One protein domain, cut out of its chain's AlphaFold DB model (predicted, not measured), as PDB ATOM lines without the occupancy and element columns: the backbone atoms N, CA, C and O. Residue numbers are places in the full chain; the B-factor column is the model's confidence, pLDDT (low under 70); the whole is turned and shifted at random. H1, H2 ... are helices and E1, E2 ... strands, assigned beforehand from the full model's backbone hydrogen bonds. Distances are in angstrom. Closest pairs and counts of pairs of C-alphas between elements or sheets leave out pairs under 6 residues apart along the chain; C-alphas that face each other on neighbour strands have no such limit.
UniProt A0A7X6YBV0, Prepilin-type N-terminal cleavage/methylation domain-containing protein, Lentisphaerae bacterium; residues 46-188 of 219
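Overview. This is residues 46 to 188 of the 219 residues of the protein "Prepilin-type N-terminal cleavage/methylation domain-containing protein" of Lentisphaerae bacterium (UniProt A0A7X6YBV0). A twisted sheet of four long strands, E1 to E4, has the long helix H1 slantwise over one face, with residues 60 to 69 near the strands and the earlier part running out beyond the sheet. Beside that earlier part, near its residues 49 to 61, lies a second, narrow ribbon: the pair E5 and E8, followed by the hairpin of E6 and E7. The printed part has 143 residues, with two named helices and eight named strands in the order H1 H2 E1 E2 E3 E4 E5 E6 E7 E8, class mixed; the three sheets, E1 E2 E3 E4, E5 E8 and E6 E7, are antiparallel. It is only just compact, close to loose, with a radius of gyration of the C-alphas of 17.0 A, and flat, spanning 51 by 42 by 20 A.

Along the chain. Find C-alpha 93 at (-2.085, 17.584, 18.289); from there E1 runs 30.7 A to residue 104. E2 returns over residues 110 to 120, 31.3 A; E3, residues 124 to 130, and E4, residues 136 to 142, are each 19.6 A long. H1 starts at C-alpha 46, (-17.515, 38.881, 36.257), and runs 34.1 A to residue 69; H2 is residues 79 to 82. Look further for E5 at residues 157 to 160, E6 at 164 to 166, E7 at 179 to 181, and E8 at 184 to 187, ending at (-16.872, 29.744, 27.116).

Arrangement. Start with E1 E2 E3 E4, a meander, each strand the antiparallel neighbour of the one before; E1 and E4 are its edge strands. Check N 98 and O 115, 2.8 A, in hairpin E1 and E2; N 116 and O 128, 2.8 A, in E2 and E3; N 127 and O 139, 2.8 A, in E3 and E4. H1 is on one face, making two layers, a helix over a sheet, at a height over the sheet of 12.6 A. It runs slantwise to the strands, at 51 degrees to E2 on the local plane. Its closest C-alphas to E1 are Asp 67 and Thr 98, 6.8 A. H2 only grazes the sheet, with residues 81 to 82. The closest C-alphas of H1 and E5 are Thr 53 and Ala 158, 6.1 A. Between the neighbour strands E5 and E8, N 159 and O 185 are within hydrogen-bond range at 2.7 A; in the hairpin E6 and E7, N 166 and O 179 are within hydrogen-bond range at 2.9 A. E7 runs on into E8 at 14 degrees. Every O i to N i+4 pair of H1 is within hydrogen-bond range; H2 is too short for one.

Size, cuts and confidence. The C-alphas farthest apart, Thr 46 and Ser 107, are 52.7 A apart. The printed part has no cut. The links E4 to E5 and E6 to E7 are long. Mean pLDDT of the printed part is 83.7; look for values under 70 at residues 101 to 106, 108, 110, 146 to 156 and 188.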
ATOM      1  N   THR A  46     -17.672  38.944  37.716       78.62
ATOM      2  CA  THR A  46     -17.515  38.881  36.257       78.62
ATOM      3  C   THR A  46     -16.137  39.381  35.817       78.62
ATOM      4  O   THR A  46     -15.524  38.795  34.926       78.62
ATOM      5  N   GLY A  47     -15.614  40.432  36.455       79.50
ATOM      6  CA  GLY A  47     -14.260  40.930  36.215       79.50
ATOM      7  C   GLY A  47     -13.189  39.880  36.517       79.50
ATOM      8  O   GLY A  47     -12.351  39.595  35.661       79.50
ATOM      9  N   VAL A  48     -13.265  39.245  37.690       80.94
ATOM     10  CA  VAL A  48     -12.352  38.164  38.096       80.94
ATOM     11  C   VAL A  48     -12.453  36.971  37.141       80.94
ATOM     12  O   VAL A  48     -11.435  36.478  36.667       80.94
ATOM     13  N   GLN A  49     -13.669  36.556  36.776       78.00
ATOM     14  CA  GLN A  49     -13.913  35.475  35.813       78.00
ATOM     15  C   GLN A  49     -13.260  35.736  34.443       78.00
ATOM     16  O   GLN A  49     -12.631  34.848  33.860       78.00
ATOM     17  N   ARG A  50     -13.369  36.963  33.921       79.75
ATOM     18  CA  ARG A  50     -12.712  37.359  32.664       79.75
ATOM     19  C   ARG A  50     -11.191  37.392  32.803       79.75
ATOM     20  O   ARG A  50     -10.488  36.904  31.924       79.75
ATOM     21  N   ALA A  51     -10.674  37.926  33.906       83.12
ATOM     22  CA  ALA A  51      -9.235  37.953  34.156       83.12
ATOM     23  C   ALA A  51      -8.647  36.532  34.210       83.12
ATOM     24  O   ALA A  51      -7.637  36.254  33.561       83.12
ATOM     25  N   ASP A  52      -9.324  35.615  34.903       80.06
ATOM     26  CA  ASP A  52      -8.908  34.219  35.028       80.06
ATOM     27  C   ASP A  52      -8.847  33.503  33.674       80.06
ATOM     28  O   ASP A  52      -7.887  32.774  33.410       80.06
ATOM     29  N   THR A  53      -9.834  33.706  32.796       79.69
ATOM     30  CA  THR A  53      -9.825  33.096  31.453       79.69
ATOM     31  C   THR A  53      -8.741  33.678  30.564       79.69
ATOM     32  O   THR A  53      -8.035  32.922  29.896       79.69
ATOM     33  N   PHE A  54      -8.526  34.995  30.601       84.31
ATOM     34  CA  PHE A  54      -7.421  35.610  29.868       84.31
ATOM     35  C   PHE A  54      -6.060  35.096  30.332       84.31
ATOM     36  O   PHE A  54      -5.176  34.901  29.500       84.31
ATOM     37  N   MET A  55      -5.888  34.822  31.627       84.69
ATOM     38  CA  MET A  55      -4.667  34.188  32.123       84.69
ATOM     39  C   MET A  55      -4.474  32.773  31.564       84.69
ATOM     40  O   MET A  55      -3.351  32.440  31.194       84.69
ATOM     41  N   GLN A  56      -5.537  31.963  31.455       85.81
ATOM     42  CA  GLN A  56      -5.460  30.616  30.855       85.81
ATOM     43  C   GLN A  56      -5.012  30.691  29.391       85.81
ATOM     44  O   GLN A  56      -4.050  30.038  28.994       85.81
ATOM     45  N   VAL A  57      -5.683  31.536  28.602       88.62
ATOM     46  CA  VAL A  57      -5.388  31.715  27.175       88.62
ATOM     47  C   VAL A  57      -3.970  32.254  26.974       88.62
ATOM     48  O   VAL A  57      -3.220  31.735  26.151       88.62
ATOM     49  N   ARG A  58      -3.564  33.255  27.765       88.75
ATOM     50  CA  ARG A  58      -2.214  33.829  27.704       88.75
ATOM     51  C   ARG A  58      -1.139  32.810  28.080       88.75
ATOM     52  O   ARG A  58      -0.106  32.774  27.418       88.75
ATOM     53  N   GLY A  59      -1.365  32.007  29.120       88.75
ATOM     54  CA  GLY A  59      -0.435  30.954  29.534       88.75
ATOM     55  C   GLY A  59      -0.244  29.908  28.439       88.75
ATOM     56  O   GLY A  59       0.887  29.605  28.064       88.75
ATOM     57  N   PHE A  60      -1.353  29.441  27.863       90.31
ATOM     58  CA  PHE A  60      -1.354  28.477  26.768       90.31
ATOM     59  C   PHE A  60      -0.635  29.007  25.516       90.31
ATOM     60  O   PHE A  60       0.312  28.379  25.042       90.31
ATOM     61  N   PHE A  61      -1.020  30.186  25.011       92.25
ATOM     62  CA  PHE A  61      -0.384  30.776  23.828       92.25
ATOM     63  C   PHE A  61       1.083  31.119  24.066       92.25
ATOM     64  O   PHE A  61       1.911  30.854  23.204       92.25
ATOM     65  N   GLY A  62       1.424  31.654  25.240       92.38
ATOM     66  CA  GLY A  62       2.807  31.972  25.580       92.38
ATOM     67  C   GLY A  62       3.701  30.734  25.626       92.38
ATOM     68  O   GLY A  62       4.844  30.795  25.176       92.38
ATOM     69  N   ALA A  63       3.187  29.607  26.131       91.19
ATOM     70  CA  ALA A  63       3.913  28.341  26.134       91.19
ATOM     71  C   ALA A  63       4.122  27.814  24.707       91.19
ATOM     72  O   ALA A  63       5.261  27.580  24.313       91.19
ATOM     73  N   ILE A  64       3.048  27.697  23.914       92.69
ATOM     74  CA  ILE A  64       3.157  27.168  22.546       92.69
ATOM     75  C   ILE A  64       4.021  28.069  21.666       92.69
ATOM     76  O   ILE A  64       4.860  27.566  20.931       92.69
ATOM     77  N   GLN A  65       3.852  29.390  21.740       93.31
ATOM     78  CA  GLN A  65       4.653  30.325  20.954       93.31
ATOM     79  C   GLN A  65       6.142  30.183  21.274       93.31
ATOM     80  O   GLN A  65       6.958  30.150  20.355       93.31
ATOM     81  N   ARG A  66       6.502  30.088  22.561       91.12
ATOM     82  CA  ARG A  66       7.892  29.890  22.987       91.12
ATOM     83  C   ARG A  66       8.469  28.616  22.381       91.12
ATOM     84  O   ARG A  66       9.559  28.657  21.820       91.12
ATOM     85  N   ASP A  67       7.731  27.520  22.455       92.38
ATOM     86  CA  ASP A  67       8.229  26.225  22.010       92.38
ATOM     87  C   ASP A  67       8.263  26.118  20.483       92.38
ATOM     88  O   ASP A  67       9.286  25.728  19.928       92.38
ATOM     89  N   LEU A  68       7.208  26.556  19.784       91.50
ATOM     90  CA  LEU A  68       7.189  26.608  18.317       91.50
ATOM     91  C   LEU A  68       8.263  27.546  17.759       91.50
ATOM     92  O   LEU A  68       8.825  27.257  16.710       91.50
ATOM     93  N   SER A  69       8.598  28.638  18.455       90.94
ATOM     94  CA  SER A  69       9.686  29.531  18.026       90.94
ATOM     95  C   SER A  69      11.072  28.882  18.095       90.94
ATOM     96  O   SER A  69      11.995  29.337  17.426       90.94
ATOM     97  N   ALA A  70      11.212  27.818  18.888       90.44
ATOM     98  CA  ALA A  70      12.425  27.018  19.005       90.44
ATOM     99  C   ALA A  70      12.309  25.668  18.275       90.44
ATOM    100  O   ALA A  70      13.158  24.794  18.478       90.44
ATOM    101  N   ALA A  71      11.259  25.478  17.466       91.94
ATOM    102  CA  ALA A  71      11.078  24.268  16.684       91.94
ATOM    103  C   ALA A  71      12.196  24.147  15.645       91.94
ATOM    104  O   ALA A  71      12.548  25.108  14.961       91.94
ATOM    105  N   ILE A  72      12.761  22.950  15.546       90.50
ATOM    106  CA  ILE A  72      13.805  22.619  14.576       90.50
ATOM    107  C   ILE A  72      13.267  21.609  13.580       90.50
ATOM    108  O   ILE A  72      12.363  20.845  13.907       90.50
ATOM    109  N   ASP A  73      13.825  21.578  12.376       88.44
ATOM    110  CA  ASP A  73      13.516  20.524  11.416       88.44
ATOM    111  C   ASP A  73      14.245  19.243  11.841       88.44
ATOM    112  O   ASP A  73      15.459  19.246  12.041       88.44
ATOM    113  N   ALA A  74      13.493  18.162  12.044       85.62
ATOM    114  CA  ALA A  74      14.024  16.891  12.532       85.62
ATOM    115  C   ALA A  74      14.120  15.812  11.451       85.62
ATOM    116  O   ALA A  74      14.445  14.673  11.781       85.62
ATOM    117  N   ARG A  75      13.823  16.132  10.185       82.88
ATOM    118  CA  ARG A  75      13.824  15.141   9.094       82.88
ATOM    119  C   ARG A  75      15.194  14.494   8.896       82.88
ATOM    120  O   ARG A  75      15.270  13.282   8.725       82.88
ATOM    121  N   ASP A  76      16.249  15.290   9.026       83.88
ATOM    122  CA  ASP A  76      17.633  14.841   8.852       83.88
ATOM    123  C   ASP A  76      18.296  14.394  10.166       83.88
ATOM    124  O   ASP A  76      19.493  14.097  10.200       83.88
ATOM    125  N   LEU A  77      17.548  14.352  11.277       85.31
ATOM    126  CA  LEU A  77      18.110  13.905  12.547       85.31
ATOM    127  C   LEU A  77      18.268  12.376  12.563       85.31
ATOM    128  O   LEU A  77      17.331  11.650  12.222       85.31
ATOM    129  N   PRO A  78      19.422  11.860  13.029       85.81
ATOM    130  CA  PRO A  78      19.637  10.429  13.181       85.81
ATOM    131  C   PRO A  78      18.530   9.759  14.016       85.81
ATOM    132  O   PRO A  78      18.210  10.257  15.101       85.81
ATOM    133  N   PRO A  79      18.013   8.581  13.605       84.62
ATOM    134  CA  PRO A  79      16.993   7.846  14.362       84.62
ATOM    135  C   PRO A  79      17.388   7.542  15.813       84.62
ATOM    136  O   PRO A  79      16.533   7.476  16.696       84.62
ATOM    137  N   ALA A  80      18.694   7.401  16.068       81.88
ATOM    138  CA  ALA A  80      19.253   7.216  17.403       81.88
ATOM    139  C   ALA A  80      18.974   8.406  18.340       81.88
ATOM    140  O   ALA A  80      18.785   8.206  19.536       81.88
ATOM    141  N   LEU A  81      18.914   9.631  17.803       81.62
ATOM    142  CA  LEU A  81      18.615  10.840  18.572       81.62
ATOM    143  C   LEU A  81      17.118  11.095  18.693       81.62
ATOM    144  O   LEU A  81      16.697  11.636  19.704       81.62
ATOM    145  N   THR A  82      16.311  10.716  17.699       85.44
ATOM    146  CA  THR A  82      14.855  10.945  17.715       85.44
ATOM    147  C   THR A  82      14.080   9.838  18.428       85.44
ATOM    148  O   THR A  82      12.882   9.984  18.675       85.44
ATOM    149  N   GLY A  83      14.732   8.714  18.747       82.75
ATOM    150  CA  GLY A  83      14.060   7.522  19.265       82.75
ATOM    151  C   GLY A  83      13.055   6.938  18.267       82.75
ATOM    152  O   GLY A  83      12.056   6.353  18.677       82.75
ATOM    153  N   GLY A  84      13.272   7.169  16.965       84.25
ATOM    154  CA  GLY A  84      12.356   6.774  15.890       84.25
ATOM    155  C   GLY A  84      11.085   7.626  15.770       84.25
ATOM    156  O   GLY A  84      10.192   7.275  15.002       84.25
ATOM    157  N   ARG A  85      10.972   8.733  16.515       88.75
ATOM    158  CA  ARG A  85       9.804   9.628  16.477       88.75
ATOM    159  C   ARG A  85       9.919  10.621  15.324       88.75
ATOM    160  O   ARG A  85      11.006  11.105  15.017       88.75
ATOM    161  N   SER A  86       8.783  10.969  14.733       89.12
ATOM    162  CA  SER A  86       8.668  11.989  13.690       89.12
ATOM    163  C   SER A  86       7.828  13.171  14.165       89.12
ATOM    164  O   SER A  86       7.062  13.075  15.126       89.12
ATOM    165  N   GLN A  87       7.984  14.307  13.488       91.81
ATOM    166  CA  GLN A  87       7.138  15.468  13.727       91.81
ATOM    167  C   GLN A  87       5.737  15.237  13.172       91.81
ATOM    168  O   GLN A  87       5.547  14.574  12.151       91.81
ATOM    169  N   GLN A  88       4.749  15.807  13.847       92.75
ATOM    170  CA  GLN A  88       3.359  15.723  13.446       92.75
ATOM    171  C   GLN A  88       2.647  17.020  13.801       92.75
ATOM    172  O   GLN A  88       2.474  17.331  14.977       92.75
ATOM    173  N   PHE A  89       2.158  17.740  12.798       93.25
ATOM    174  CA  PHE A  89       1.281  18.885  13.024       93.25
ATOM    175  C   PHE A  89      -0.105  18.532  12.497       93.25
ATOM    176  O   PHE A  89      -0.337  18.474  11.291       93.25
ATOM    177  N   SER A  90      -1.025  18.245  13.413       92.75
ATOM    178  CA  SER A  90      -2.420  17.950  13.104       92.75
ATOM    179  C   SER A  90      -3.341  18.981  13.744       92.75
ATOM    180  O   SER A  90      -2.921  19.817  14.544       92.75
ATOM    181  N   SER A  91      -4.628  18.900  13.415       93.06
ATOM    182  CA  SER A  91      -5.645  19.773  13.993       93.06
ATOM    183  C   SER A  91      -5.899  19.532  15.481       93.06
ATOM    184  O   SER A  91      -6.380  20.426  16.173       93.06
ATOM    185  N   SER A  92      -5.563  18.352  16.000       93.19
ATOM    186  CA  SER A  92      -5.785  17.978  17.400       93.19
ATOM    187  C   SER A  92      -4.509  17.930  18.233       93.19
ATOM    188  O   SER A  92      -4.575  17.923  19.465       93.19
ATOM    189  N   THR A  93      -3.345  17.831  17.594       93.94
ATOM    190  CA  THR A  93      -2.085  17.584  18.289       93.94
ATOM    191  C   THR A  93      -0.922  18.197  17.526       93.94
ATOM    192  O   THR A  93      -0.796  18.019  16.316       93.94
ATOM    193  N   LEU A  94      -0.037  18.877  18.248       94.69
ATOM    194  CA  LEU A  94       1.241  19.343  17.716       94.69
ATOM    195  C   LEU A  94       2.349  18.536  18.373       94.69
ATOM    196  O   LEU A  94       2.435  18.503  19.597       94.69
ATOM    197  N   LYS A  95       3.183  17.892  17.565       95.12
ATOM    198  CA  LYS A  95       4.347  17.130  18.000       95.12
ATOM    199  C   LYS A  95       5.550  17.592  17.212       95.12
ATOM    200  O   LYS A  95       5.572  17.469  15.988       95.12
ATOM    201  N   PHE A  96       6.544  18.129  17.892       94.88
ATOM    202  CA  PHE A  96       7.712  18.678  17.224       94.88
ATOM    203  C   PHE A  96       8.935  18.608  18.119       94.88
ATOM    204  O   PHE A  96       8.843  18.468  19.339       94.88
ATOM    205  N   PHE A  97      10.094  18.696  17.485       93.38
ATOM    206  CA  PHE A  97      11.355  18.778  18.194       93.38
ATOM    207  C   PHE A  97      11.735  20.235  18.385       93.38
ATOM    208  O   PHE A  97      11.589  21.060  17.487       93.38
ATOM    209  N   THR A  98      12.266  20.524  19.560       92.31
ATOM    210  CA  THR A  98      12.907  21.787  19.891       92.31
ATOM    211  C   THR A  98      14.318  21.516  20.357       92.31
ATOM    212  O   THR A  98      14.629  20.439  20.879       92.31
ATOM    213  N   LEU A  99      15.176  22.513  20.189       86.81
ATOM    214  CA  LEU A  99      16.495  22.495  20.788       86.81
ATOM    215  C   LEU A  99      16.480  23.441  21.987       86.81
ATOM    216  O   LEU A  99      16.585  24.658  21.834       86.81
ATOM    217  N   SER A 100      16.311  22.883  23.184       73.19
ATOM    218  CA  SER A 100      16.212  23.659  24.417       73.19
ATOM    219  C   SER A 100      17.380  23.345  25.352       73.19
ATOM    220  O   SER A 100      17.835  22.211  25.498       73.19
ATOM    221  N   GLY A 101      17.925  24.382  25.987       61.59
ATOM    222  CA  GLY A 101      18.992  24.203  26.964       61.59
ATOM    223  C   GLY A 101      19.821  25.454  27.211       61.59
ATOM    224  O   GLY A 101      20.382  26.045  26.292       61.59
ATOM    225  N   LYS A 102      19.940  25.802  28.493       53.25
ATOM    226  CA  LYS A 102      21.105  26.489  29.075       53.25
ATOM    227  C   LYS A 102      21.917  25.515  29.950       53.25
ATOM    228  O   LYS A 102      22.550  25.934  30.910       53.25
ATOM    229  N   GLY A 103      21.757  24.212  29.710       58.97
ATOM    230  CA  GLY A 103      22.206  23.169  30.623       58.97
ATOM    231  C   GLY A 103      23.668  22.813  30.430       58.97
ATOM    232  O   GLY A 103      24.246  23.065  29.374       58.97
ATOM    233  N   PHE A 104      24.217  22.181  31.457       56.53
ATOM    234  CA  PHE A 104      25.451  21.430  31.370       56.53
ATOM    235  C   PHE A 104      25.109  19.933  31.437       56.53
ATOM    236  O   PHE A 104      24.071  19.579  32.000       56.53
ATOM    237  N   ASP A 105      25.904  19.067  30.816       69.12
ATOM    238  CA  ASP A 105      25.825  17.626  31.059       69.12
ATOM    239  C   ASP A 105      26.169  17.304  32.531       69.12
ATOM    240  O   ASP A 105      26.555  18.187  33.304       69.12
ATOM    241  N   ASP A 106      26.064  16.034  32.926       69.50
ATOM    242  CA  ASP A 106      26.430  15.585  34.282       69.50
ATOM    243  C   ASP A 106      27.919  15.843  34.618       69.50
ATOM    244  O   ASP A 106      28.337  15.696  35.764       69.50
ATOM    245  N   SER A 107      28.720  16.241  33.622       74.00
ATOM    246  CA  SER A 107      30.142  16.584  33.721       74.00
ATOM    247  C   SER A 107      30.418  18.095  33.669       74.00
ATOM    248  O   SER A 107      31.579  18.498  33.713       74.00
ATOM    249  N   GLY A 108      29.392  18.951  33.600       69.81
ATOM    250  CA  GLY A 108      29.575  20.401  33.573       69.81
ATOM    251  C   GLY A 108      29.901  21.000  32.197       69.81
ATOM    252  O   GLY A 108      30.347  22.146  32.150       69.81
ATOM    253  N   ASN A 109      29.671  20.296  31.079       72.81
ATOM    254  CA  ASN A 109      29.862  20.815  29.716       72.81
ATOM    255  C   ASN A 109      28.564  21.352  29.110       72.81
ATOM    256  O   ASN A 109      27.532  20.697  29.231       72.81
ATOM    257  N   PRO A 110      28.584  22.505  28.417       67.12
ATOM    258  CA  PRO A 110      27.376  23.103  27.863       67.12
ATOM    259  C   PRO A 110      26.705  22.144  26.873       67.12
ATOM    260  O   PRO A 110      27.272  21.787  25.842       67.12
ATOM    261  N   TYR A 111      25.474  21.755  27.185       73.12
ATOM    262  CA  TYR A 111      24.697  20.773  26.442       73.12
ATOM    263  C   TYR A 111      23.353  21.375  26.029       73.12
ATOM    264  O   TYR A 111      22.569  21.868  26.849       73.12
ATOM    265  N   ARG A 112      23.074  21.320  24.725       76.94
ATOM    266  CA  ARG A 112      21.743  21.591  24.181       76.94
ATOM    267  C   ARG A 112      21.015  20.266  24.056       76.94
ATOM    268  O   ARG A 112      21.450  19.400  23.306       76.94
ATOM    269  N   ALA A 113      19.923  20.124  24.794       81.38
ATOM    270  CA  ALA A 113      19.145  18.905  24.757       81.38
ATOM    271  C   ALA A 113      18.150  18.965  23.601       81.38
ATOM    272  O   ALA A 113      17.470  19.975  23.393       81.38
ATOM    273  N   LEU A 114      18.058  17.860  22.868       88.56
ATOM    274  CA  LEU A 114      16.932  17.637  21.983       88.56
ATOM    275  C   LEU A 114      15.704  17.357  22.847       88.56
ATOM    276  O   LEU A 114      15.724  16.460  23.692       88.56
ATOM    277  N   THR A 115      14.647  18.124  22.630       91.38
ATOM    278  CA  THR A 115      13.428  18.037  23.425       91.38
ATOM    279  C   THR A 115      12.246  17.848  22.493       91.38
ATOM    280  O   THR A 115      11.982  18.684  21.631       91.38
ATOM    281  N   TYR A 116      11.538  16.739  22.653       93.00
ATOM    282  CA  TYR A 116      10.338  16.415  21.905       93.00
ATOM    283  C   TYR A 116       9.114  16.884  22.685       93.00
ATOM    284  O   TYR A 116       8.902  16.493  23.831       93.00
ATOM    285  N   ILE A 117       8.331  17.766  22.076       94.44
ATOM    286  CA  ILE A 117       7.211  18.437  22.729       94.44
ATOM    287  C   ILE A 117       5.919  17.995  22.065       94.44
ATOM    288  O   ILE A 117       5.810  18.002  20.841       94.44
ATOM    289  N   THR A 118       4.937  17.626  22.886       95.44
ATOM    290  CA  THR A 118       3.583  17.283  22.450       95.44
ATOM    291  C   THR A 118       2.566  18.199  23.116       95.44
ATOM    292  O   THR A 118       2.558  18.331  24.339       95.44
ATOM    293  N   TYR A 119       1.685  18.788  22.312       95.31
ATOM    294  CA  TYR A 119       0.535  19.572  22.755       95.31
ATOM    295  C   TYR A 119      -0.772  18.953  22.291       95.31
ATOM    296  O   TYR A 119      -0.863  18.508  21.147       95.31
ATOM    297  N   ASP A 120      -1.802  19.017  23.133       93.19
ATOM    298  CA  ASP A 120      -3.178  18.661  22.783       93.19
ATOM    299  C   ASP A 120      -4.165  19.832  22.975       93.19
ATOM    300  O   ASP A 120      -3.831  20.890  23.519       93.19
ATOM    301  N   LEU A 121      -5.412  19.636  22.531       90.00
ATOM    302  CA  LEU A 121      -6.496  20.620  22.685       90.00
ATOM    303  C   LEU A 121      -6.993  20.769  24.134       90.00
ATOM    304  O   LEU A 121      -7.646  21.758  24.474       90.00
ATOM    305  N   SER A 122      -6.666  19.817  25.008       87.88
ATOM    306  CA  SER A 122      -6.967  19.890  26.442       87.88
ATOM    307  C   SER A 122      -6.005  20.826  27.184       87.88
ATOM    308  O   SER A 122      -6.231  21.151  28.355       87.88
ATOM    309  N   GLY A 123      -4.954  21.301  26.509       87.12
ATOM    310  CA  GLY A 123      -3.919  22.147  27.085       87.12
ATOM    311  C   GLY A 123      -2.832  21.357  27.805       87.12
ATOM    312  O   GLY A 123      -2.081  21.945  28.581       87.12
ATOM    313  N   ASN A 124      -2.738  20.046  27.588       91.62
ATOM    314  CA  ASN A 124      -1.618  19.264  28.083       91.62
ATOM    315  C   ASN A 124      -0.393  19.532  27.216       91.62
ATOM    316  O   ASN A 124      -0.469  19.584  25.987       91.62
ATOM    317  N   ARG A 125       0.737  19.692  27.894       92.88
ATOM    318  CA  ARG A 125       2.063  19.791  27.317       92.88
ATOM    319  C   ARG A 125       2.910  18.669  27.896       92.88
ATOM    320  O   ARG A 125       3.170  18.646  29.099       92.88
ATOM    321  N   THR A 126       3.361  17.776  27.030       94.06
ATOM    322  CA  THR A 126       4.334  16.742  27.372       94.06
ATOM    323  C   THR A 126       5.681  17.142  26.806       94.06
ATOM    324  O   THR A 126       5.803  17.407  25.613       94.06
ATOM    325  N   GLU A 127       6.682  17.199  27.671       91.94
ATOM    326  CA  GLU A 127       8.076  17.422  27.330       91.94
ATOM    327  C   GLU A 127       8.836  16.121  27.507       91.94
ATOM    328  O   GLU A 127       8.847  15.553  28.594       91.94
ATOM    329  N   GLU A 128       9.483  15.659  26.452       90.94
ATOM    330  CA  GLU A 128      10.420  14.555  26.520       90.94
ATOM    331  C   GLU A 128      11.803  15.086  26.186       90.94
ATOM    332  O   GLU A 128      12.055  15.482  25.053       90.94
ATOM    333  N   ARG A 129      12.713  15.113  27.156       88.75
ATOM    334  CA  ARG A 129      14.058  15.666  26.993       88.75
ATOM    335  C   ARG A 129      15.098  14.558  26.900       88.75
ATOM    336  O   ARG A 129      15.150  13.683  27.761       88.75
ATOM    337  N   LEU A 130      15.954  14.610  25.882       85.75
ATOM    338  CA  LEU A 130      17.061  13.673  25.715       85.75
ATOM    339  C   LEU A 130      18.190  13.998  26.706       85.75
ATOM    340  O   LEU A 130      18.773  15.090  26.665       85.75
ATOM    341  N   LYS A 131      18.518  13.046  27.583       82.94
ATOM    342  CA  LYS A 131      19.616  13.171  28.554       82.94
ATOM    343  C   LYS A 131      20.975  13.023  27.869       82.94
ATOM    344  O   LYS A 131      21.097  12.304  26.881       82.94
ATOM    345  N   ALA A 132      22.007  13.651  28.432       75.50
ATOM    346  CA  ALA A 132      23.376  13.554  27.917       75.50
ATOM    347  C   ALA A 132      23.913  12.107  27.936       75.50
ATOM    348  O   ALA A 132      24.553  11.675  26.984       75.50
ATOM    349  N   ALA A 133      23.573  11.334  28.974       72.69
ATOM    350  CA  ALA A 133      23.909   9.912  29.096       72.69
ATOM    351  C   ALA A 133      23.037   8.978  28.222       72.69
ATOM    352  O   ALA A 133      23.166   7.757  28.298       72.69
ATOM    353  N   GLY A 134      22.140   9.537  27.403       75.38
ATOM    354  CA  GLY A 134      21.134   8.796  26.650       75.38
ATOM    355  C   GLY A 134      19.841   8.550  27.437       75.38
ATOM    356  O   GLY A 134      19.771   8.698  28.657       75.38
ATOM    357  N   GLY A 135      18.786   8.187  26.706       82.75
ATOM    358  CA  GLY A 135      17.439   8.023  27.255       82.75
ATOM    359  C   GLY A 135      16.658   9.336  27.369       82.75
ATOM    360  O   GLY A 135      17.218  10.434  27.332       82.75
ATOM    361  N   TRP A 136      15.338   9.211  27.486       86.00
ATOM    362  CA  TRP A 136      14.409  10.339  27.506       86.00
ATOM    363  C   TRP A 136      13.812  10.531  28.897       86.00
ATOM    364  O   TRP A 136      13.409   9.572  29.552       86.00
ATOM    365  N   GLU A 137      13.754  11.780  29.342       87.94
ATOM    366  CA  GLU A 137      13.027  12.196  30.535       87.94
ATOM    367  C   GLU A 137      11.691  12.803  30.139       87.94
ATOM    368  O   GLU A 137      11.673  13.762  29.374       87.94
ATOM    369  N   THR A 138      10.589  12.274  30.664       91.44
ATOM    370  CA  THR A 138       9.243  12.747  30.331       91.44
ATOM    371  C   THR A 138       8.649  13.549  31.480       91.44
ATOM    372  O   THR A 138       8.561  13.065  32.608       91.44
ATOM    373  N   VAL A 139       8.169  14.752  31.178       90.19
ATOM    374  CA  VAL A 139       7.430  15.616  32.098       90.19
ATOM    375  C   VAL A 139       6.141  16.062  31.423       90.19
ATOM    376  O   VAL A 139       6.171  16.680  30.361       90.19
ATOM    377  N   THR A 140       5.002  15.798  32.057       90.88
ATOM    378  CA  THR A 140       3.686  16.199  31.543       90.88
ATOM    379  C   THR A 140       3.032  17.173  32.501       90.88
ATOM    380  O   THR A 140       2.947  16.913  33.700       90.88
ATOM    381  N   TYR A 141       2.530  18.284  31.975       88.56
ATOM    382  CA  TYR A 141       1.760  19.246  32.750       88.56
ATOM    383  C   TYR A 141       0.716  19.942  31.886       88.56
ATOM    384  O   TYR A 141       0.846  20.034  30.667       88.56
ATOM    385  N   ASN A 142      -0.336  20.452  32.518       87.81
ATOM    386  CA  ASN A 142      -1.358  21.213  31.818       87.81
ATOM    387  C   ASN A 142      -1.019  22.711  31.869       87.81
ATOM    388  O   ASN A 142      -0.958  23.316  32.938       87.81
ATOM    389  N   VAL A 143      -0.776  23.309  30.702       85.56
ATOM    390  CA  VAL A 143      -0.434  24.736  30.555       85.56
ATOM    391  C   VAL A 143      -1.661  25.650  30.611       85.56
ATOM    392  O   VAL A 143      -1.521  26.857  30.804       85.56
ATOM    393  N   LYS A 144      -2.863  25.092  30.438       77.88
ATOM    394  CA  LYS A 144      -4.132  25.827  30.460       77.88
ATOM    395  C   LYS A 144      -4.686  25.955  31.882       77.88
ATOM    396  O   LYS A 144      -5.217  27.005  32.240       77.88
ATOM    397  N   THR A 145      -4.572  24.915  32.707       70.56
ATOM    398  CA  THR A 145      -5.177  24.858  34.046       70.56
ATOM    399  C   THR A 145      -4.231  24.263  35.082       70.56
ATOM    400  O   THR A 145      -3.678  23.189  34.865       70.56
ATOM    401  N   SER A 146      -4.132  24.894  36.255       62.62
ATOM    402  CA  SER A 146      -3.617  24.224  37.453       62.62
ATOM    403  C   SER A 146      -4.608  23.156  37.944       62.62
ATOM    404  O   SER A 146      -5.813  23.287  37.716       62.62
ATOM    405  N   ALA A 147      -4.114  22.119  38.632       56.72
ATOM    406  CA  ALA A 147      -4.929  21.011  39.152       56.72
ATOM    407  C   ALA A 147      -6.128  21.493  40.000       56.72
ATOM    408  O   ALA A 147      -7.239  20.992  39.843       56.72
ATOM    409  N   ASP A 148      -5.946  22.558  40.787       52.25
ATOM    410  CA  ASP A 148      -7.001  23.157  41.620       52.25
ATOM    411  C   ASP A 148      -8.188  23.731  40.821       52.25
ATOM    412  O   ASP A 148      -9.272  23.938  41.369       52.25
ATOM    413  N   ARG A 149      -8.014  24.021  39.521       56.66
ATOM    414  CA  ARG A 149      -9.062  24.623  38.676       56.66
ATOM    415  C   ARG A 149      -9.982  23.602  38.018       56.66
ATOM    416  O   ARG A 149     -11.120  23.959  37.727       56.66
ATOM    417  N   GLN A 150      -9.531  22.365  37.798       55.59
ATOM    418  CA  GLN A 150     -10.351  21.322  37.159       55.59
ATOM    419  C   GLN A 150     -11.544  20.884  38.024       55.59
ATOM    420  O   GLN A 150     -12.510  20.335  37.505       55.59
ATOM    421  N   LEU A 151     -11.506  21.168  39.330       54.66
ATOM    422  CA  LEU A 151     -12.499  20.714  40.304       54.66
ATOM    423  C   LEU A 151     -13.715  21.643  40.465       54.66
ATOM    424  O   LEU A 151     -14.637  21.295  41.199       54.66
ATOM    425  N   ASN A 152     -13.745  22.821  39.826       60.47
ATOM    426  CA  ASN A 152     -14.828  23.788  40.031       60.47
ATOM    427  C   ASN A 152     -15.633  24.055  38.741       60.47
ATOM    428  O   ASN A 152     -15.212  24.885  37.932       60.47
ATOM    429  N   PRO A 153     -16.811  23.421  38.563       60.25
ATOM    430  CA  PRO A 153     -17.631  23.557  37.353       60.25
ATOM    431  C   PRO A 153     -18.180  24.977  37.133       60.25
ATOM    432  O   PRO A 153     -18.627  25.301  36.037       60.25
ATOM    433  N   ASN A 154     -18.124  25.844  38.151       62.09
ATOM    434  CA  ASN A 154     -18.615  27.223  38.084       62.09
ATOM    435  C   ASN A 154     -17.554  28.239  37.637       62.09
ATOM    436  O   ASN A 154     -17.806  29.448  37.683       62.09
ATOM    437  N   ARG A 155     -16.348  27.789  37.270       65.62
ATOM    438  CA  ARG A 155     -15.307  28.679  36.748       65.62
ATOM    439  C   ARG A 155     -15.321  28.674  35.220       65.62
ATOM    440  O   ARG A 155     -15.396  27.608  34.617       65.62
ATOM    441  N   PRO A 156     -15.197  29.850  34.588       68.81
ATOM    442  CA  PRO A 156     -15.153  29.945  33.139       68.81
ATOM    443  C   PRO A 156     -13.891  29.258  32.600       68.81
ATOM    444  O   PRO A 156     -12.802  29.346  33.187       68.81
ATOM    445  N   THR A 157     -14.034  28.570  31.470       74.31
ATOM    446  CA  THR A 157     -12.955  27.784  30.866       74.31
ATOM    447  C   THR A 157     -12.707  28.228  29.429       74.31
ATOM    448  O   THR A 157     -13.619  28.617  28.703       74.31
ATOM    449  N   ALA A 158     -11.439  28.227  29.017       79.38
ATOM    450  CA  ALA A 158     -11.075  28.525  27.636       79.38
ATOM    451  C   ALA A 158     -10.983  27.232  26.819       79.38
ATOM    452  O   ALA A 158     -10.133  26.390  27.090       79.38
ATOM    453  N   THR A 159     -11.826  27.053  25.817       86.62
ATOM    454  CA  THR A 159     -11.749  25.941  24.869       86.62
ATOM    455  C   THR A 159     -10.728  26.276  23.783       86.62
ATOM    456  O   THR A 159     -10.791  27.341  23.175       86.62
ATOM    457  N   ILE A 160      -9.763  25.391  23.533       87.75
ATOM    458  CA  ILE A 160      -8.805  25.576  22.437       87.75
ATOM    459  C   ILE A 160      -9.450  25.060  21.153       87.75
ATOM    460  O   ILE A 160      -9.954  23.938  21.117       87.75
ATOM    461  N   GLU A 161      -9.473  25.892  20.116       92.31
ATOM    462  CA  GLU A 161      -9.957  25.475  18.801       92.31
ATOM    463  C   GLU A 161      -8.885  24.632  18.089       92.31
ATOM    464  O   GLU A 161      -7.699  24.746  18.416       92.31
ATOM    465  N   PRO A 162      -9.267  23.795  17.108       94.06
ATOM    466  CA  PRO A 162      -8.315  22.962  16.388       94.06
ATOM    467  C   PRO A 162      -7.154  23.770  15.799       94.06
ATOM    468  O   PRO A 162      -7.346  24.857  15.248       94.06
ATOM    469  N   PHE A 163      -5.945  23.222  15.895       93.75
ATOM    470  CA  PHE A 163      -4.759  23.841  15.321       93.75
ATOM    471  C   PHE A 163      -4.861  23.872  13.794       93.75
ATOM    472  O   PHE A 163      -5.327  22.925  13.161       93.75
ATOM    473  N   ALA A 164      -4.388  24.950  13.182       94.44
ATOM    474  CA  ALA A 164      -4.363  25.078  11.730       94.44
ATOM    475  C   ALA A 164      -2.933  25.395  11.264       94.44
ATOM    476  O   ALA A 164      -2.596  26.573  11.092       94.44
ATOM    477  N   PRO A 165      -2.069  24.368  11.110       93.44
ATOM    478  CA  PRO A 165      -0.745  24.538  10.525       93.44
ATOM    479  C   PRO A 165      -0.867  24.907   9.043       93.44
ATOM    480  O   PRO A 165      -1.653  24.311   8.307       93.44
ATOM    481  N   VAL A 166      -0.091  25.898   8.610       93.94
ATOM    482  CA  VAL A 166      -0.040  26.348   7.216       93.94
ATOM    483  C   VAL A 166       1.347  26.081   6.656       93.94
ATOM    484  O   VAL A 166       2.355  26.476   7.238       93.94
ATOM    485  N   TYR A 167       1.382  25.414   5.509       93.25
ATOM    486  CA  TYR A 167       2.600  24.949   4.863       93.25
ATOM    487  C   TYR A 167       2.937  25.768   3.622       93.25
ATOM    488  O   TYR A 167       2.060  26.362   2.992       93.25
ATOM    489  N   ALA A 168       4.217  25.763   3.254       90.88
ATOM    490  CA  ALA A 168       4.635  26.194   1.929       90.88
ATOM    491  C   ALA A 168       4.057  25.254   0.857       90.88
ATOM    492  O   ALA A 168       3.725  24.099   1.130       90.88
ATOM    493  N   THR A 169       3.942  25.738  -0.378       90.88
ATOM    494  CA  THR A 169       3.437  24.933  -1.495       90.88
ATOM    495  C   THR A 169       4.273  23.661  -1.664       90.88
ATOM    496  O   THR A 169       5.484  23.735  -1.848       90.88
ATOM    497  N   GLY A 170       3.620  22.497  -1.603       86.25
ATOM    498  CA  GLY A 170       4.271  21.188  -1.721       86.25
ATOM    499  C   GLY A 170       4.849  20.621  -0.418       86.25
ATOM    500  O   GLY A 170       5.306  19.484  -0.433       86.25
ATOM    501  N   ALA A 171       4.795  21.364   0.692       87.56
ATOM    502  CA  ALA A 171       5.181  20.879   2.016       87.56
ATOM    503  C   ALA A 171       3.963  20.368   2.797       87.56
ATOM    504  O   ALA A 171       2.846  20.876   2.658       87.56
ATOM    505  N   SER A 172       4.174  19.359   3.637       86.38
ATOM    506  CA  SER A 172       3.146  18.818   4.532       86.38
ATOM    507  C   SER A 172       3.794  18.123   5.726       86.38
ATOM    508  O   SER A 172       4.985  17.842   5.697       86.38
ATOM    509  N   SER A 173       3.037  17.828   6.786       83.44
ATOM    510  CA  SER A 173       3.561  17.060   7.928       83.44
ATOM    511  C   SER A 173       4.273  15.786   7.433       83.44
ATOM    512  O   SER A 173       3.649  15.012   6.705       83.44
ATOM    513  N   PRO A 174       5.538  15.527   7.816       86.56
ATOM    514  CA  PRO A 174       6.249  16.015   9.006       86.56
ATOM    515  C   PRO A 174       7.062  17.309   8.829       86.56
ATOM    516  O   PRO A 174       7.822  17.653   9.729       86.56
ATOM    517  N   ASP A 175       6.944  18.014   7.704       88.50
ATOM    518  CA  ASP A 175       7.656  19.275   7.488       88.50
ATOM    519  C   ASP A 175       7.284  20.316   8.555       88.50
ATOM    520  O   ASP A 175       6.201  20.273   9.152       88.50
ATOM    521  N   LEU A 176       8.171  21.288   8.775       90.81
ATOM    522  CA  LEU A 176       7.832  22.448   9.589       90.81
ATOM    523  C   LEU A 176       6.828  23.343   8.840       90.81
ATOM    524  O   LEU A 176       7.075  23.717   7.689       90.81
ATOM    525  N   PRO A 177       5.705  23.725   9.471       92.38
ATOM    526  CA  PRO A 177       4.797  24.707   8.897       92.38
ATOM    527  C   PRO A 177       5.441  26.101   8.891       92.38
ATOM    528  O   PRO A 177       6.252  26.430   9.755       92.38
ATOM    529  N   LEU A 178       5.025  26.953   7.951       92.19
ATOM    530  CA  LEU A 178       5.417  28.367   7.914       92.19
ATOM    531  C   LEU A 178       4.911  29.110   9.154       92.19
ATOM    532  O   LEU A 178       5.605  29.945   9.726       92.19
ATOM    533  N   TYR A 179       3.675  28.811   9.551       92.31
ATOM    534  CA  TYR A 179       3.058  29.299  10.774       92.31
ATOM    535  C   TYR A 179       1.924  28.365  11.193       92.31
ATOM    536  O   TYR A 179       1.371  27.615  10.386       92.31
ATOM    537  N   VAL A 180       1.553  28.421  12.470       92.88
ATOM    538  CA  VAL A 180       0.411  27.681  13.010       92.88
ATOM    539  C   VAL A 180      -0.602  28.683  13.528       92.88
ATOM    540  O   VAL A 180      -0.303  29.484  14.413       92.88
ATOM    541  N   ASN A 181      -1.815  28.636  12.987       93.81
ATOM    542  CA  ASN A 181      -2.928  29.394  13.535       93.81
ATOM    543  C   ASN A 181      -3.462  28.668  14.767       93.81
ATOM    544  O   ASN A 181      -3.905  27.520  14.684       93.81
ATOM    545  N   ILE A 182      -3.442  29.366  15.896       91.75
ATOM    546  CA  ILE A 182      -3.964  28.872  17.165       91.75
ATOM    547  C   ILE A 182      -5.067  29.822  17.598       91.75
ATOM    548  O   ILE A 182      -4.886  31.040  17.618       91.75
ATOM    549  N   ARG A 183      -6.227  29.260  17.921       92.25
ATOM    550  CA  ARG A 183      -7.395  30.015  18.362       92.25
ATOM    551  C   ARG A 183      -7.917  29.414  19.652       92.25
ATOM    552  O   ARG A 183      -7.753  28.226  19.920       92.25
ATOM    553  N   ALA A 184      -8.524  30.258  20.466       89.25
ATOM    554  CA  ALA A 184      -9.186  29.842  21.683       89.25
ATOM    555  C   ALA A 184     -10.523  30.561  21.771       89.25
ATOM    556  O   ALA A 184     -10.617  31.763  21.509       89.25
ATOM    557  N   ARG A 185     -11.544  29.814  22.164       86.44
ATOM    558  CA  ARG A 185     -12.857  30.322  22.516       86.44
ATOM    559  C   ARG A 185     -12.960  30.366  24.027       86.44
ATOM    560  O   ARG A 185     -12.578  29.423  24.708       86.44
ATOM    561  N   VAL A 186     -13.463  31.467  24.563       78.69
ATOM    562  CA  VAL A 186     -13.745  31.558  25.993       78.69
ATOM    563  C   VAL A 186     -15.221  31.283  26.188       78.69
ATOM    564  O   VAL A 186     -16.058  32.117  25.850       78.69
ATOM    565  N   ASP A 187     -15.520  30.116  26.746       73.31
ATOM    566  CA  ASP A 187     -16.872  29.744  27.116       73.31
ATOM    567  C   ASP A 187     -17.040  30.068  28.604       73.31
ATOM    568  O   ASP A 187     -16.460  29.442  29.498       73.31
ATOM    569  N   SER A 188     -17.807  31.121  28.891       63.66
ATOM    570  CA  SER A 188     -18.173  31.454  30.265       63.66
ATOM    571  C   SER A 188     -19.263  30.493  30.727       63.66
ATOM    572  O   SER A 188     -20.448  30.809  30.656       63.66
TER     573      SER A 188